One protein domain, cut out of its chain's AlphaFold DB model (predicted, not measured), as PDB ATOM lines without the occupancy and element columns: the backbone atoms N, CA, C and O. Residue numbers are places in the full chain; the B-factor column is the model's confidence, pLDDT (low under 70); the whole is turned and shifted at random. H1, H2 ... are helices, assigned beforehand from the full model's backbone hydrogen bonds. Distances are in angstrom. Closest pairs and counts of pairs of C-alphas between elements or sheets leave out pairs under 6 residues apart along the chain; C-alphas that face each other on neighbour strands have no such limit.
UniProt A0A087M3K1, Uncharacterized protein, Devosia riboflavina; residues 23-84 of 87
ATOM      1  N   ARG A  23     -33.204  -4.551 -41.160       67.31
ATOM      2  CA  ARG A  23     -32.857  -3.117 -41.322       67.31
ATOM      3  C   ARG A  23     -32.310  -2.498 -40.027       67.31
ATOM      4  O   ARG A  23     -31.459  -1.608 -40.101       67.31
ATOM      5  N   SER A  24     -32.773  -2.987 -38.878       74.94
ATOM      6  CA  SER A  24     -32.282  -2.646 -37.544       74.94
ATOM      7  C   SER A  24     -30.855  -3.142 -37.300       74.94
ATOM      8  O   SER A  24     -29.999  -2.329 -36.975       74.94
ATOM      9  N   GLU A  25     -30.556  -4.413 -37.570       79.62
ATOM     10  CA  GLU A  25     -29.208  -4.983 -37.433       79.62
ATOM     11  C   GLU A  25     -28.197  -4.277 -38.353       79.62
ATOM     12  O   GLU A  25     -27.114  -3.892 -37.923       79.62
ATOM     13  N   ARG A  26     -28.577  -3.959 -39.599       84.88
ATOM     14  CA  ARG A  26     -27.720  -3.163 -40.505       84.88
ATOM     15  C   ARG A  26     -27.455  -1.755 -39.991       84.88
ATOM     16  O   ARG A  26     -26.410  -1.183 -40.293       84.88
ATOM     17  N   SER A  27     -28.428  -1.161 -39.310       85.56
ATOM     18  CA  SER A  27     -28.306   0.194 -38.770       85.56
ATOM     19  C   SER A  27     -27.456   0.201 -37.502       85.56
ATOM     20  O   SER A  27     -26.636   1.102 -37.343       85.56
ATOM     21  N   TRP A  28     -27.592  -0.827 -36.665       87.75
ATOM     22  CA  TRP A  28     -26.731  -1.075 -35.514       87.75
ATOM     23  C   TRP A  28     -25.274  -1.294 -35.931       87.75
ATOM     24  O   TRP A  28     -24.391  -0.582 -35.466       87.75
ATOM     25  N   LEU A  29     -25.013  -2.190 -36.889       88.69
ATOM     26  CA  LEU A  29     -23.651  -2.470 -37.359       88.69
ATOM     27  C   LEU A  29     -22.956  -1.224 -37.926       88.69
ATOM     28  O   LEU A  29     -21.764  -1.034 -37.714       88.69
ATOM     29  N   LYS A  30     -23.700  -0.343 -38.610       90.19
ATOM     30  CA  LYS A  30     -23.169   0.954 -39.064       90.19
ATOM     31  C   LYS A  30     -22.834   1.891 -37.909       90.19
ATOM     32  O   LYS A  30     -21.849   2.615 -37.993       90.19
ATOM     33  N   PHE A  31     -23.671   1.920 -36.874       90.88
ATOM     34  CA  PHE A  31     -23.408   2.712 -35.679       90.88
ATOM     35  C   PHE A  31     -22.148   2.210 -34.964       90.88
ATOM     36  O   PHE A  31     -21.282   3.018 -34.642       90.88
ATOM     37  N   ALA A  32     -22.023   0.894 -34.779       88.88
ATOM     38  CA  ALA A  32     -20.866   0.278 -34.141       88.88
ATOM     39  C   ALA A  32     -19.567   0.544 -34.925       88.88
ATOM     40  O   ALA A  32     -18.627   1.070 -34.339       88.88
ATOM     41  N   ASP A  33     -19.547   0.301 -36.244       89.19
ATOM     42  CA  ASP A  33     -18.392   0.585 -37.124       89.19
ATOM     43  C   ASP A  33     -17.940   2.053 -37.033       89.19
ATOM     44  O   ASP A  33     -16.745   2.344 -36.978       89.19
ATOM     45  N   GLU A  34     -18.884   2.994 -36.967       90.56
ATOM     46  CA  GLU A  34     -18.550   4.412 -36.817       90.56
ATOM     47  C   GLU A  34     -17.985   4.729 -35.424       90.56
ATOM     48  O   GLU A  34     -17.009   5.470 -35.308       90.56
ATOM     49  N   CYS A  35     -18.554   4.153 -34.360       87.94
ATOM     50  CA  CYS A  35     -17.999   4.292 -33.014       87.94
ATOM     51  C   CYS A  35     -16.559   3.762 -32.949       87.94
ATOM     52  O   CYS A  35     -15.687   4.465 -32.446       87.94
ATOM     53  N   GLU A  36     -16.284   2.584 -33.516       86.81
ATOM     54  CA  GLU A  36     -14.939   1.989 -33.562       86.81
ATOM     55  C   GLU A  36     -13.938   2.862 -34.322       86.81
ATOM     56  O   GLU A  36     -12.813   3.070 -33.863       86.81
ATOM     57  N   ARG A  37     -14.343   3.443 -35.460       86.88
ATOM     58  CA  ARG A  37     -13.501   4.398 -36.198       86.88
ATOM     59  C   ARG A  37     -13.169   5.640 -35.384       86.88
ATOM     60  O   ARG A  37     -12.046   6.132 -35.468       86.88
ATOM     61  N   LEU A  38     -14.139   6.161 -34.636       85.69
ATOM     62  CA  LEU A  38     -13.964   7.365 -33.824       85.69
ATOM     63  C   LEU A  38     -13.130   7.097 -32.564       85.69
ATOM     64  O   LEU A  38     -12.341   7.955 -32.171       85.69
ATOM     65  N   PHE A  39     -13.275   5.921 -31.955       79.44
ATOM     66  CA  PHE A  39     -12.457   5.478 -30.826       79.44
ATOM     67  C   PHE A  39     -11.042   5.054 -31.240       79.44
ATOM     68  O   PHE A  39     -10.096   5.202 -30.466       79.44
ATOM     69  N   GLY A  40     -10.877   4.539 -32.460       79.69
ATOM     70  CA  GLY A  40      -9.617   3.981 -32.952       79.69
ATOM     71  C   GLY A  40      -9.307   2.575 -32.422       79.69
ATOM     72  O   GLY A  40      -8.179   2.109 -32.577       79.69
ATOM     73  N   HIS A  41     -10.278   1.911 -31.794       76.69
ATOM     74  CA  HIS A  41     -10.207   0.539 -31.278       76.69
ATOM     75  C   HIS A  41     -11.603  -0.103 -31.294       76.69
ATOM     76  O   HIS A  41     -12.592   0.555 -31.619       76.69
ATOM     77  N   SER A  42     -11.673  -1.402 -30.994       79.81
ATOM     78  CA  SER A  42     -12.929  -2.156 -31.036       79.81
ATOM     79  C   SER A  42     -13.872  -1.763 -29.902       79.81
ATOM     80  O   SER A  42     -13.457  -1.671 -28.750       79.81
ATOM     81  N   LEU A  43     -15.159  -1.630 -30.225       75.25
ATOM     82  CA  LEU A  43     -16.225  -1.237 -29.296       75.25
ATOM     83  C   LEU A  43     -16.496  -2.322 -28.241       75.25
ATOM     84  O   LEU A  43     -17.012  -2.042 -27.164       75.25
ATOM     85  N   ASP A  44     -16.119  -3.562 -28.555       72.44
ATOM     86  CA  ASP A  44     -16.244  -4.741 -27.692       72.44
ATOM     87  C   ASP A  44     -15.261  -4.739 -26.498       72.44
ATOM     88  O   ASP A  44     -15.140  -5.724 -25.774       72.44
ATOM     89  N   GLY A  45     -14.540  -3.637 -26.265       62.19
ATOM     90  CA  GLY A  45     -13.653  -3.495 -25.111       62.19
ATOM     91  C   GLY A  45     -12.301  -4.184 -25.284       62.19
ATOM     92  O   GLY A  45     -11.636  -4.510 -24.298       62.19
ATOM     93  N   ASN A  46     -11.867  -4.406 -26.531       59.91
ATOM     94  CA  ASN A  46     -10.471  -4.728 -26.800       59.91
ATOM     95  C   ASN A  46      -9.652  -3.438 -26.686       59.91
ATOM     96  O   ASN A  46      -9.284  -2.839 -27.695       59.91
ATOM     97  N   ASP A  47      -9.411  -3.017 -25.447       60.47
ATOM     98  CA  ASP A  47      -8.511  -1.925 -25.102       60.47
ATOM     99  C   ASP A  47      -7.084  -2.477 -24.943       60.47
ATOM    100  O   ASP A  47      -6.734  -3.016 -23.886       60.47
ATOM    101  N   PRO A  48      -6.226  -2.382 -25.977       56.94
ATOM    102  CA  PRO A  48      -4.852  -2.866 -25.890       56.94
ATOM    103  C   PRO A  48      -4.007  -2.078 -24.877       56.94
ATOM    104  O   PRO A  48      -2.949  -2.563 -24.475       56.94
ATOM    105  N   ASP A  49      -4.451  -0.884 -24.461       61.59
ATOM    106  CA  ASP A  49      -3.731  -0.003 -23.533       61.59
ATOM    107  C   ASP A  49      -4.088  -0.278 -22.052       61.59
ATOM    108  O   ASP A  49      -3.455   0.278 -21.151       61.59
ATOM    109  N   GLY A  50      -5.065  -1.158 -21.781       54.94
ATOM    110  CA  GLY A  50      -5.437  -1.622 -20.436       54.94
ATOM    111  C   GLY A  50      -6.005  -0.544 -19.501       54.94
ATOM    112  O   GLY A  50      -6.019  -0.721 -18.281       54.94
ATOM    113  N   LYS A  51      -6.455   0.581 -20.052       56.62
ATOM    114  CA  LYS A  51      -7.105   1.700 -19.359       56.62
ATOM    115  C   LYS A  51      -8.589   1.468 -19.105       56.62
ATOM    116  O   LYS A  51      -9.138   2.119 -18.214       56.62
ATOM    117  N   GLY A  52      -9.197   0.505 -19.794       56.09
ATOM    118  CA  GLY A  52     -10.602   0.162 -19.659       56.09
ATOM    119  C   GLY A  52     -11.474   1.295 -20.183       56.09
ATOM    120  O   GLY A  52     -11.588   2.354 -19.569       56.09
ATOM    121  N   ASP A  53     -12.148   1.030 -21.290       61.56
ATOM    122  CA  ASP A  53     -12.892   2.016 -22.070       61.56
ATOM    123  C   ASP A  53     -13.990   2.763 -21.299       61.56
ATOM    124  O   ASP A  53     -14.396   3.878 -21.633       61.56
ATOM    125  N   GLY A  54     -14.454   2.181 -20.191       63.84
ATOM    126  CA  GLY A  54     -15.494   2.780 -19.359       63.84
ATOM    127  C   GLY A  54     -16.847   2.847 -20.065       63.84
ATOM    128  O   GLY A  54     -17.728   3.584 -19.609       63.84
ATOM    129  N   TYR A  55     -16.988   2.073 -21.137       72.25
ATOM    130  CA  TYR A  55     -18.181   1.851 -21.926       72.25
ATOM    131  C   TYR A  55     -18.230   0.368 -22.352       72.25
ATOM    132  O   TYR A  55     -17.217  -0.328 -22.280       72.25
ATOM    133  N   SER A  56     -19.411  -0.123 -22.736       77.50
ATOM    134  CA  SER A  56     -19.642  -1.519 -23.146       77.50
ATOM    135  C   SER A  56     -20.473  -1.567 -24.423       77.50
ATOM    136  O   SER A  56     -21.246  -0.644 -24.686       77.50
ATOM    137  N   ILE A  57     -20.390  -2.670 -25.170       83.31
ATOM    138  CA  ILE A  57     -21.218  -2.881 -26.365       83.31
ATOM    139  C   ILE A  57     -22.723  -2.818 -26.055       83.31
ATOM    140  O   ILE A  57     -23.474  -2.220 -26.823       83.31
ATOM    141  N   ASP A  58     -23.152  -3.332 -24.897       84.25
ATOM    142  CA  ASP A  58     -24.540  -3.225 -24.430       84.25
ATOM    143  C   ASP A  58     -24.963  -1.763 -24.231       84.25
ATOM    144  O   ASP A  58     -26.017  -1.340 -24.699       84.25
ATOM    145  N   GLU A  59     -24.106  -0.958 -23.602       85.69
ATOM    146  CA  GLU A  59     -24.373   0.464 -23.383       85.69
ATOM    147  C   GLU A  59     -24.437   1.226 -24.718       85.69
ATOM    148  O   GLU A  59     -25.306   2.078 -24.925       85.69
ATOM    149  N   ALA A  60     -23.539   0.906 -25.650       87.69
ATOM    150  CA  ALA A  60     -23.556   1.463 -26.995       87.69
ATOM    151  C   ALA A  60     -24.863   1.118 -27.731       87.69
ATOM    152  O   ALA A  60     -25.438   1.984 -28.397       87.69
ATOM    153  N   HIS A  61     -25.364  -0.111 -27.567       89.12
ATOM    154  CA  HIS A  61     -26.644  -0.545 -28.126       89.12
ATOM    155  C   HIS A  61     -27.819   0.228 -27.520       89.12
ATOM    156  O   HIS A  61     -28.636   0.770 -28.264       89.12
ATOM    157  N   GLU A  62     -27.862   0.403 -26.196       90.62
ATOM    158  CA  GLU A  62     -28.896   1.214 -25.538       90.62
ATOM    159  C   GLU A  62     -28.911   2.664 -26.049       90.62
ATOM    160  O   GLU A  62     -29.973   3.267 -26.237       90.62
ATOM    161  N   HIS A  63     -27.736   3.252 -26.281       89.00
ATOM    162  CA  HIS A  63     -27.626   4.600 -26.837       89.00
ATOM    163  C   HIS A  63     -28.108   4.674 -28.287       89.00
ATOM    164  O   HIS A  63     -28.778   5.650 -28.650       89.00
ATOM    165  N   TRP A  64     -27.808   3.656 -29.092       90.75
ATOM    166  CA  TRP A  64     -28.306   3.528 -30.458       90.75
ATOM    167  C   TRP A  64     -29.835   3.393 -30.495       90.75
ATOM    168  O   TRP A  64     -30.488   4.134 -31.232       90.75
ATOM    169  N   GLU A  65     -30.424   2.550 -29.642       89.88
ATOM    170  CA  GLU A  65     -31.883   2.386 -29.534       89.88
ATOM    171  C   GLU A  65     -32.589   3.687 -29.124       89.88
ATOM    172  O   GLU A  65     -33.702   3.978 -29.568       89.88
ATOM    173  N   ARG A  66     -31.920   4.522 -28.322       89.69
ATOM    174  CA  ARG A  66     -32.399   5.862 -27.937       89.69
ATOM    175  C   ARG A  66     -32.239   6.914 -29.042       89.69
ATOM    176  O   ARG A  66     -32.650   8.056 -28.844       89.69
ATOM    177  N   GLY A  67     -31.649   6.561 -30.185       88.56
ATOM    178  CA  GLY A  67     -31.415   7.467 -31.311       88.56
ATOM    179  C   GLY A  67     -30.197   8.378 -31.140       88.56
ATOM    180  O   GLY A  67     -30.105   9.414 -31.802       88.56
ATOM    181  N   THR A  68     -29.261   8.025 -30.256       90.44
ATOM    182  CA  THR A  68     -27.987   8.747 -30.122       90.44
ATOM    183  C   THR A  68     -27.159   8.540 -31.390       90.44
ATOM    184  O   THR A  68     -27.106   7.439 -31.933       90.44
ATOM    185  N   SER A  69     -26.481   9.583 -31.873       90.94
ATOM    186  CA  SER A  69     -25.510   9.433 -32.961       90.94
ATOM    187  C   SER A  69     -24.209   8.808 -32.451       90.94
ATOM    188  O   SER A  69     -23.827   9.031 -31.304       90.94
ATOM    189  N   ALA A  70     -23.490   8.080 -33.313       88.44
ATOM    190  CA  ALA A  70     -22.195   7.481 -32.968       88.44
ATOM    191  C   ALA A  70     -21.220   8.527 -32.400       88.44
ATOM    192  O   ALA A  70     -20.648   8.350 -31.330       88.44
ATOM    193  N   GLN A  71     -21.135   9.693 -33.048       87.88
ATOM    194  CA  GLN A  71     -20.318  10.809 -32.575       87.88
ATOM    195  C   GLN A  71     -20.744  11.332 -31.193       87.88
ATOM    196  O   GLN A  71     -19.888  11.666 -30.371       87.88
ATOM    197  N   GLY A  72     -22.052  11.406 -30.923       86.75
ATOM    198  CA  GLY A  72     -22.575  11.823 -29.621       86.75
ATOM    199  C   GLY A  72     -22.229  10.824 -28.519       86.75
ATOM    200  O   GLY A  72     -21.787  11.229 -27.443       86.75
ATOM    201  N   TYR A  73     -22.359   9.531 -28.816       88.38
ATOM    202  CA  TYR A  73     -21.969   8.458 -27.908       88.38
ATOM    203  C   TYR A  73     -20.463   8.474 -27.622       88.38
ATOM    204  O   TYR A  73     -20.076   8.559 -26.460       88.38
ATOM    205  N   VAL A  74     -19.616   8.510 -28.658       85.25
ATOM    206  CA  VAL A  74     -18.151   8.556 -28.495       85.25
ATOM    207  C   VAL A  74     -17.713   9.781 -27.699       85.25
ATOM    208  O   VAL A  74     -16.906   9.659 -26.786       85.25
ATOM    209  N   THR A  75     -18.279  10.960 -27.977       85.12
ATOM    210  CA  THR A  75     -17.961  12.179 -27.213       85.12
ATOM    211  C   THR A  75     -18.329  12.020 -25.738       85.12
ATOM    212  O   THR A  75     -17.560  12.418 -24.861       85.12
ATOM    213  N   MET A  76     -19.494  11.430 -25.452       86.12
ATOM    214  CA  MET A  76     -19.957  11.185 -24.089       86.12
ATOM    215  C   MET A  76     -19.051  10.189 -23.362       86.12
ATOM    216  O   MET A  76     -18.611  10.479 -22.251       86.12
ATOM    217  N   ALA A  77     -18.732   9.065 -24.001       81.19
ATOM    218  CA  ALA A  77     -17.870   8.019 -23.468       81.19
ATOM    219  C   ALA A  77     -16.429   8.512 -23.239       81.19
ATOM    220  O   ALA A  77     -15.903   8.365 -22.137       81.19
ATOM    221  N   ALA A  78     -15.835   9.206 -24.215       77.06
ATOM    222  CA  ALA A  78     -14.495   9.792 -24.109       77.06
ATOM    223  C   ALA A  78     -14.405  10.912 -23.053       77.06
ATOM    224  O   ALA A  78     -13.332  11.167 -22.507       77.06
ATOM    225  N   SER A  79     -15.524  11.575 -22.734       75.12
ATOM    226  CA  SER A  79     -15.586  12.599 -21.679       75.12
ATOM    227  C   SER A  79     -15.693  12.016 -20.265       75.12
ATOM    228  O   SER A  79     -15.612  12.769 -19.291       75.12
ATOM    229  N   ARG A  80     -15.893  10.698 -20.111       73.81
ATOM    230  CA  ARG A  80     -15.949  10.055 -18.793       73.81
ATOM    231  C   ARG A  80     -14.560  10.101 -18.153       73.81
ATOM    232  O   ARG A  80     -13.546   9.795 -18.769       73.81
ATOM    233  N   GLU A  81     -14.537  10.482 -16.879       53.62
ATOM    234  CA  GLU A  81     -13.385  10.954 -16.093       53.62
ATOM    235  C   GLU A  81     -12.152  10.017 -16.019       53.62
ATOM    236  O   GLU A  81     -11.104  10.432 -15.537       53.62
ATOM    237  N   ARG A  82     -12.217   8.793 -16.563       57.81
ATOM    238  CA  ARG A  82     -11.068   7.873 -16.690       57.81
ATOM    239  C   ARG A  82     -10.016   8.297 -17.729       57.81
ATOM    240  O   ARG A  82      -8.867   7.894 -17.589       57.81
ATOM    241  N   TYR A  83     -10.361   9.146 -18.704       51.66
ATOM    242  CA  TYR A  83      -9.403   9.729 -19.667       51.66
ATOM    243  C   TYR A  83      -8.859  11.104 -19.242       51.66
ATOM    244  O   TYR A  83      -8.083  11.731 -19.967       51.66
ATOM    245  N   ARG A  84      -9.251  11.603 -18.063       47.06
ATOM    246  CA  ARG A  84      -8.745  12.866 -17.525       47.06
ATOM    247  C   ARG A  84      -7.363  12.605 -16.929       47.06
ATOM    248  O   ARG A  84      -7.245  12.102 -15.817       47.06
TER     249      ARG A  84
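What this domain is: This is residues 23 to 84 of the 87 residues of an uncharacterized protein of Devosia riboflavina (UniProt A0A087M3K1). One long helix, H1, is crossed on one side by two short helices, H2 and H3, joined by a tight link; a long loop, residues 40 to 56, leads from H1 to H2. The printed part has 62 residues, with three named helices in the order H1, H2, H3 and no named strand: all helix. It is compact, radius of gyration of the C-alphas 11.2 A, yet elongated, spanning 36 by 19 by 17 A.

How they stand to each other: H1, residues 23 to 39, touches H2, residues 57 to 65, with its residues 28 to 32 alone, closest at the C-alphas of Trp 28 and Trp 64, 7.0 A; they run opposite ways at a steep tilt of 59 degrees. H1 touches H3, residues 70 to 78, closest at C-alphas 35 and 70, 5.3 A, the same way at a steep tilt of 44 degrees. H2 and H3, a helical hairpin, only just touch, with 3 pairs of C-alphas within 8 A, the closest being 63 and 73, 6.9 A. In H1, H2 and H3 every O i to N i+4 pair is within hydrogen-bond range.

Where its parts are: H1 is 24.5 A long from C-alpha 23 at (-32.857, -3.117, -41.322); H2 is 12.3 A; H3 is 12.0 A, to C-alpha 78 at (-14.495, 9.792, -24.109).

The domain as a whole: C-alphas 23 and 84, the farthest apart, are 37.5 A apart. The printed part has no cut. Residue 23, residues 45 to 54 and 81 to 84 are under pLDDT 70.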